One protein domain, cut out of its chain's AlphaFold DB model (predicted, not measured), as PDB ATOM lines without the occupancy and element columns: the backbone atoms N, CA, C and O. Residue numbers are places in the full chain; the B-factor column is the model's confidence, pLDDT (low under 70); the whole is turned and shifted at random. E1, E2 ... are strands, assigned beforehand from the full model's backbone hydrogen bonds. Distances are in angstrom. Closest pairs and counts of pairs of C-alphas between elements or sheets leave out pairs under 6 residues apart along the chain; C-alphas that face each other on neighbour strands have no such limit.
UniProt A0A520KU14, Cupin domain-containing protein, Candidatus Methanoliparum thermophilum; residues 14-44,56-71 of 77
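AT A GLANCE: This is residues 14 to 44 and 56 to 71 of the 77 residues of the protein "Cupin domain-containing protein" of Candidatus Methanoliparum thermophilum (UniProt A0A520KU14). Two small pieces of sheet make a V: the three strands E4, E1 and E5 form one arm, the hairpin E2 and E3 the other. They join at the end where E1 passes into E2 and E3 leads back to E4, and there are few contacts between the arms. The printed part has 47 residues, no named helix and five named strands, E1 to E5 in chain order; the class is all strand. The larger sheet runs E4, E1, E5, antiparallel. The whole is only just compact, close to loose, with a radius of gyration of the C-alphas of 11.4 A and spans of 34 by 24 by 17 A.

HOW THE PARTS SIT: Start with E1, residues 14 to 21, the inner strand. Beside it look for E5, residues 60 to 66, antiparallel at 160 degrees; N 16 and O 64 are 2.8 A apart, within hydrogen-bond range. On its other side E4, residues 40 to 43, is antiparallel at 151 degrees, with N 41 and O 17 at 2.8 A. Next find the hairpin of E2, residues 23 to 28, and E3, residues 31 to 36, antiparallel at 153 degrees, with N 26 and O 33 at 2.8 A. E1 and E2 meet only through their link. The closest C-alphas of E1 and E3, Ile 19 and Leu 36, are 6.3 A apart; those of E2 and E4, Ile 28 and Ile 43, 7.6 A. E5 is apart from E2 and E3.

IN THESE COORDINATES: Find C-alpha 14 at (-48.618, 83.667, -5.203); E1 runs 21.9 A from there to C-alpha 21. E2 and E3 each span 16.2 A, and E4 9.8 A. E5 runs 20.0 A to C-alpha 66 at (-49.988, 87.887, -1.813).

THE WHOLE: The C-alphas of Asp 56 and Ser 70, the two farthest apart, are 34.3 A apart. Residues 45 to 55 are not printed, and C-alphas 44 and 56 are 29.2 A apart across this cut. The links printed whole are tight. Residues 14 and 66 to 71 have pLDDT under 70.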
ATOM      1  N   ASN A  14     -49.191  84.870  -5.801       60.22
ATOM      2  CA  ASN A  14     -48.618  83.667  -5.203       60.22
ATOM      3  C   ASN A  14     -49.595  83.140  -4.152       60.22
ATOM      4  O   ASN A  14     -50.105  83.932  -3.354       60.22
ATOM      5  N   GLU A  15     -49.821  81.830  -4.125       82.06
ATOM      6  CA  GLU A  15     -50.645  81.156  -3.117       82.06
ATOM      7  C   GLU A  15     -49.754  80.210  -2.306       82.06
ATOM      8  O   GLU A  15     -48.903  79.507  -2.848       82.06
ATOM      9  N   ILE A  16     -49.900  80.228  -0.985       85.69
ATOM     10  CA  ILE A  16     -49.173  79.358  -0.065       85.69
ATOM     11  C   ILE A  16     -50.191  78.544   0.714       85.69
ATOM     12  O   ILE A  16     -51.061  79.111   1.381       85.69
ATOM     13  N   TYR A  17     -50.050  77.220   0.663       91.38
ATOM     14  CA  TYR A  17     -50.773  76.301   1.536       91.38
ATOM     15  C   TYR A  17     -49.899  75.911   2.713       91.38
ATOM     16  O   TYR A  17     -48.826  75.355   2.524       91.38
ATOM     17  N   PHE A  18     -50.358  76.191   3.930       92.31
ATOM     18  CA  PHE A  18     -49.692  75.741   5.151       92.31
ATOM     19  C   PHE A  18     -50.565  74.724   5.877       92.31
ATOM     20  O   PHE A  18     -51.658  75.071   6.331       92.31
ATOM     21  N   ILE A  19     -50.113  73.473   5.966       95.12
ATOM     22  CA  ILE A  19     -50.904  72.377   6.531       95.12
ATOM     23  C   ILE A  19     -50.899  72.466   8.059       95.12
ATOM     24  O   ILE A  19     -49.858  72.378   8.702       95.12
ATOM     25  N   LEU A  20     -52.083  72.608   8.643       95.00
ATOM     26  CA  LEU A  20     -52.292  72.675  10.089       95.00
ATOM     27  C   LEU A  20     -52.554  71.293  10.695       95.00
ATOM     28  O   LEU A  20     -52.203  71.040  11.848       95.00
ATOM     29  N   GLU A  21     -53.216  70.418   9.937       95.44
ATOM     30  CA  GLU A  21     -53.696  69.118  10.403       95.44
ATOM     31  C   GLU A  21     -53.998  68.199   9.213       95.44
ATOM     32  O   GLU A  21     -54.390  68.684   8.152       95.44
ATOM     33  N   GLY A  22     -53.858  66.887   9.408       93.75
ATOM     34  CA  GLY A  22     -54.203  65.872   8.413       93.75
ATOM     35  C   GLY A  22     -53.094  65.567   7.403       93.75
ATOM     36  O   GLY A  22     -51.969  66.064   7.500       93.75
ATOM     37  N   ILE A  23     -53.434  64.696   6.449       94.88
ATOM     38  CA  ILE A  23     -52.551  64.230   5.371       94.88
ATOM     39  C   ILE A  23     -53.278  64.419   4.044       94.88
ATOM     40  O   ILE A  23     -54.450  64.052   3.902       94.88
ATOM     41  N   GLY A  24     -52.583  64.992   3.068       94.50
ATOM     42  CA  GLY A  24     -53.130  65.247   1.745       94.50
ATOM     43  C   GLY A  24     -52.192  64.846   0.620       94.50
ATOM     44  O   GLY A  24     -50.997  64.664   0.817       94.50
ATOM     45  N   ILE A  25     -52.742  64.766  -0.586       96.06
ATOM     46  CA  ILE A  25     -51.981  64.793  -1.832       96.06
ATOM     47  C   ILE A  25     -52.188  66.160  -2.463       96.06
ATOM     48  O   ILE A  25     -53.323  66.541  -2.761       96.06
ATOM     49  N   MET A  26     -51.089  66.876  -2.663       93.81
ATOM     50  CA  MET A  26     -51.033  68.095  -3.447       93.81
ATOM     51  C   MET A  26     -50.619  67.749  -4.877       93.81
ATOM     52  O   MET A  26     -49.591  67.113  -5.094       93.81
ATOM     53  N   GLU A  27     -51.429  68.169  -5.836       92.88
ATOM     54  CA  GLU A  27     -51.172  68.099  -7.270       92.88
ATOM     55  C   GLU A  27     -50.914  69.522  -7.767       92.88
ATOM     56  O   GLU A  27     -51.744  70.404  -7.540       92.88
ATOM     57  N   ILE A  28     -49.757  69.752  -8.383       89.69
ATOM     58  CA  ILE A  28     -49.386  71.009  -9.044       89.69
ATOM     59  C   ILE A  28     -48.899  70.627 -10.437       89.69
ATOM     60  O   ILE A  28     -47.906  69.909 -10.563       89.69
ATOM     61  N   GLU A  29     -49.603  71.081 -11.471       88.19
ATOM     62  CA  GLU A  29     -49.432  70.585 -12.840       88.19
ATOM     63  C   GLU A  29     -49.538  69.048 -12.898       88.19
ATOM     64  O   GLU A  29     -50.566  68.481 -12.532       88.19
ATOM     65  N   GLU A  30     -48.480  68.364 -13.335       89.12
ATOM     66  CA  GLU A  30     -48.413  66.901 -13.419       89.12
ATOM     67  C   GLU A  30     -47.765  66.263 -12.175       89.12
ATOM     68  O   GLU A  30     -47.758  65.037 -12.027       89.12
ATOM     69  N   GLU A  31     -47.226  67.072 -11.256       91.50
ATOM     70  CA  GLU A  31     -46.543  66.577 -10.066       91.50
ATOM     71  C   GLU A  31     -47.510  66.341  -8.909       91.50
ATOM     72  O   GLU A  31     -48.295  67.211  -8.535       91.50
ATOM     73  N   LYS A  32     -47.389  65.168  -8.275       94.00
ATOM     74  CA  LYS A  32     -48.139  64.797  -7.070       94.00
ATOM     75  C   LYS A  32     -47.191  64.568  -5.913       94.00
ATOM     76  O   LYS A  32     -46.234  63.806  -6.036       94.00
ATOM     77  N   ARG A  33     -47.480  65.194  -4.778       95.12
ATOM     78  CA  ARG A  33     -46.691  65.052  -3.552       95.12
ATOM     79  C   ARG A  33     -47.601  64.887  -2.350       95.12
ATOM     80  O   ARG A  33     -48.639  65.539  -2.253       95.12
ATOM     81  N   GLU A  34     -47.201  64.013  -1.437       96.19
ATOM     82  CA  GLU A  34     -47.826  63.940  -0.121       96.19
ATOM     83  C   GLU A  34     -47.457  65.179   0.692       96.19
ATOM     84  O   GLU A  34     -46.318  65.650   0.645       96.19
ATOM     85  N   VAL A  35     -48.443  65.710   1.408       95.88
ATOM     86  CA  VAL A  35     -48.290  66.856   2.294       95.88
ATOM     87  C   VAL A  35     -48.802  66.520   3.685       95.88
ATOM     88  O   VAL A  35     -49.841  65.878   3.855       95.88
ATOM     89  N   LEU A  36     -48.046  66.975   4.677       96.19
ATOM     90  CA  LEU A  36     -48.226  66.672   6.090       96.19
ATOM     91  C   LEU A  36     -48.303  67.959   6.899       96.19
ATOM     92  O   LEU A  36     -47.879  69.024   6.447       96.19
ATOM     93  N   LYS A  37     -48.806  67.837   8.128       95.69
ATOM     94  CA  LYS A  37     -48.789  68.909   9.123       95.69
ATOM     95  C   LYS A  37     -47.421  69.609   9.192       95.69
ATOM     96  O   LYS A  37     -46.376  68.966   9.124       95.69
ATOM     97  N   ASP A  38     -47.470  70.929   9.368       95.19
ATOM     98  CA  ASP A  38     -46.335  71.849   9.490       95.19
ATOM     99  C   ASP A  38     -45.510  72.027   8.200       95.19
ATOM    100  O   ASP A  38     -44.444  72.644   8.215       95.19
ATOM    101  N   GLN A  39     -46.015  71.556   7.053       94.94
ATOM    102  CA  GLN A  39     -45.429  71.834   5.741       94.94
ATOM    103  C   GLN A  39     -46.081  73.040   5.060       94.94
ATOM    104  O   GLN A  39     -47.292  73.257   5.144       94.94
ATOM    105  N   ALA A  40     -45.254  73.798   4.337       92.25
ATOM    106  CA  ALA A  40     -45.672  74.886   3.464       92.25
ATOM    107  C   ALA A  40     -45.479  74.488   1.997       92.25
ATOM    108  O   ALA A  40     -44.425  73.979   1.616       92.25
ATOM    109  N   ILE A  41     -46.480  74.770   1.172       91.88
ATOM    110  CA  ILE A  41     -46.468  74.542  -0.264       91.88
ATOM    111  C   ILE A  41     -46.620  75.897  -0.936       91.88
ATOM    112  O   ILE A  41     -47.632  76.564  -0.740       91.88
ATOM    113  N   LEU A  42     -45.624  76.290  -1.725       88.25
ATOM    114  CA  LEU A  42     -45.714  77.458  -2.591       88.25
ATOM    115  C   LEU A  42     -46.303  77.045  -3.939       88.25
ATOM    116  O   LEU A  42     -45.796  76.129  -4.585       88.25
ATOM    117  N   ILE A  43     -47.340  77.754  -4.357       85.94
ATOM    118  CA  ILE A  43     -47.976  77.631  -5.660       85.94
ATOM    119  C   ILE A  43     -47.681  78.927  -6.405       85.94
ATOM    120  O   ILE A  43     -48.090  80.018  -5.986       85.94
ATOM    121  N   SER A  44     -46.927  78.806  -7.491       82.25
ATOM    122  CA  SER A  44     -46.582  79.946  -8.335       82.25
ATOM    123  C   SER A  44     -47.806  80.381  -9.150       82.25
ATOM    124  O   SER A  44     -48.712  79.572  -9.380       82.25
ATOM    125  N   ASP A  56     -57.472  59.667   7.678       89.62
ATOM    126  CA  ASP A  56     -58.702  59.372   8.431       89.62
ATOM    127  C   ASP A  56     -59.272  60.588   9.185       89.62
ATOM    128  O   ASP A  56     -60.378  60.536   9.722       89.62
ATOM    129  N   CYS A  57     -58.514  61.685   9.252       88.56
ATOM    130  CA  CYS A  57     -58.921  62.948   9.857       88.56
ATOM    131  C   CYS A  57     -59.016  64.070   8.815       88.56
ATOM    132  O   CYS A  57     -58.494  63.969   7.700       88.56
ATOM    133  N   ASP A  58     -59.688  65.161   9.189       92.38
ATOM    134  CA  ASP A  58     -59.847  66.322   8.319       92.38
ATOM    135  C   ASP A  58     -58.492  66.944   7.955       92.38
ATOM    136  O   ASP A  58     -57.667  67.261   8.813       92.38
ATOM    137  N   LEU A  59     -58.295  67.197   6.659       94.38
ATOM    138  CA  LEU A  59     -57.171  67.986   6.167       94.38
ATOM    139  C   LEU A  59     -57.482  69.474   6.346       94.38
ATOM    140  O   LEU A  59     -58.370  70.021   5.685       94.38
ATOM    141  N   ARG A  60     -56.729  70.146   7.217       94.12
ATOM    142  CA  ARG A  60     -56.866  71.584   7.482       94.12
ATOM    143  C   ARG A  60     -55.593  72.303   7.086       94.12
ATOM    144  O   ARG A  60     -54.501  71.902   7.471       94.12
ATOM    145  N   PHE A  61     -55.735  73.405   6.364       93.38
ATOM    146  CA  PHE A  61     -54.611  74.218   5.919       93.38
ATOM    147  C   PHE A  61     -55.012  75.689   5.797       93.38
ATOM    148  O   PHE A  61     -56.192  76.020   5.654       93.38
ATOM    149  N   LEU A  62     -54.021  76.572   5.877       89.94
ATOM    150  CA  LEU A  62     -54.174  77.988   5.569       89.94
ATOM    151  C   LEU A  62     -53.915  78.203   4.085       89.94
ATOM    152  O   LEU A  62     -52.910  77.726   3.574       89.94
ATOM    153  N   CYS A  63     -54.792  78.955   3.431       87.50
ATOM    154  CA  CYS A  63     -54.576  79.489   2.095       87.50
ATOM    155  C   CYS A  63     -54.165  80.955   2.237       87.50
ATOM    156  O   CYS A  63     -54.976  81.790   2.640       87.50
ATOM    157  N   ILE A  64     -52.905  81.260   1.940       83.75
ATOM    158  CA  ILE A  64     -52.332  82.599   2.076       83.75
ATOM    159  C   ILE A  64     -51.982  83.097   0.678       83.75
ATOM    160  O   ILE A  64     -51.199  82.453  -0.008       83.75
ATOM    161  N   CYS A  65     -52.516  84.247   0.268       74.62
ATOM    162  CA  CYS A  65     -52.183  84.852  -1.021       74.62
ATOM    163  C   CYS A  65     -51.523  86.220  -0.836       74.62
ATOM    164  O   CYS A  65     -51.908  86.982   0.053       74.62
ATOM    165  N   THR A  66     -50.544  86.534  -1.685       60.16
ATOM    166  CA  THR A  66     -49.988  87.887  -1.813       60.16
ATOM    167  C   THR A  66     -49.833  88.253  -3.293       60.16
ATOM    168  O   THR A  66     -49.210  87.477  -4.033       60.16
ATOM    169  N   PRO A  67     -50.368  89.402  -3.755       62.06
ATOM    170  CA  PRO A  67     -51.152  90.424  -3.032       62.06
ATOM    171  C   PRO A  67     -52.513  89.926  -2.483       62.06
ATOM    172  O   PRO A  67     -52.916  88.798  -2.771       62.06
ATOM    173  N   PRO A  68     -53.211  90.724  -1.641       62.88
ATOM    174  CA  PRO A  68     -54.538  90.371  -1.135       62.88
ATOM    175  C   PRO A  68     -55.511  90.052  -2.272       62.88
ATOM    176  O   PRO A  68     -55.463  90.683  -3.326       62.88
ATOM    177  N   TYR A  69     -56.405  89.096  -2.023       54.41
ATOM    178  CA  TYR A  69     -57.404  88.619  -2.978       54.41
ATOM    179  C   TYR A  69     -58.153  89.761  -3.692       54.41
ATOM    180  O   TYR A  69     -58.656  90.684  -3.049       54.41
ATOM    181  N   SER A  70     -58.257  89.658  -5.018       55.41
ATOM    182  CA  SER A  70     -59.039  90.530  -5.897       55.41
ATOM    183  C   SER A  70     -59.895  89.653  -6.808       55.41
ATOM    184  O   SER A  70     -59.375  88.717  -7.414       55.41
ATOM    185  N   ASP A  71     -61.181  89.973  -6.973       56.22
ATOM    186  CA  ASP A  71     -62.117  89.217  -7.829       56.22
ATOM    187  C   ASP A  71     -61.657  89.104  -9.300       56.22
ATOM    188  O   ASP A  71     -62.173  88.293 -10.063       56.22
TER     189      ASP A  71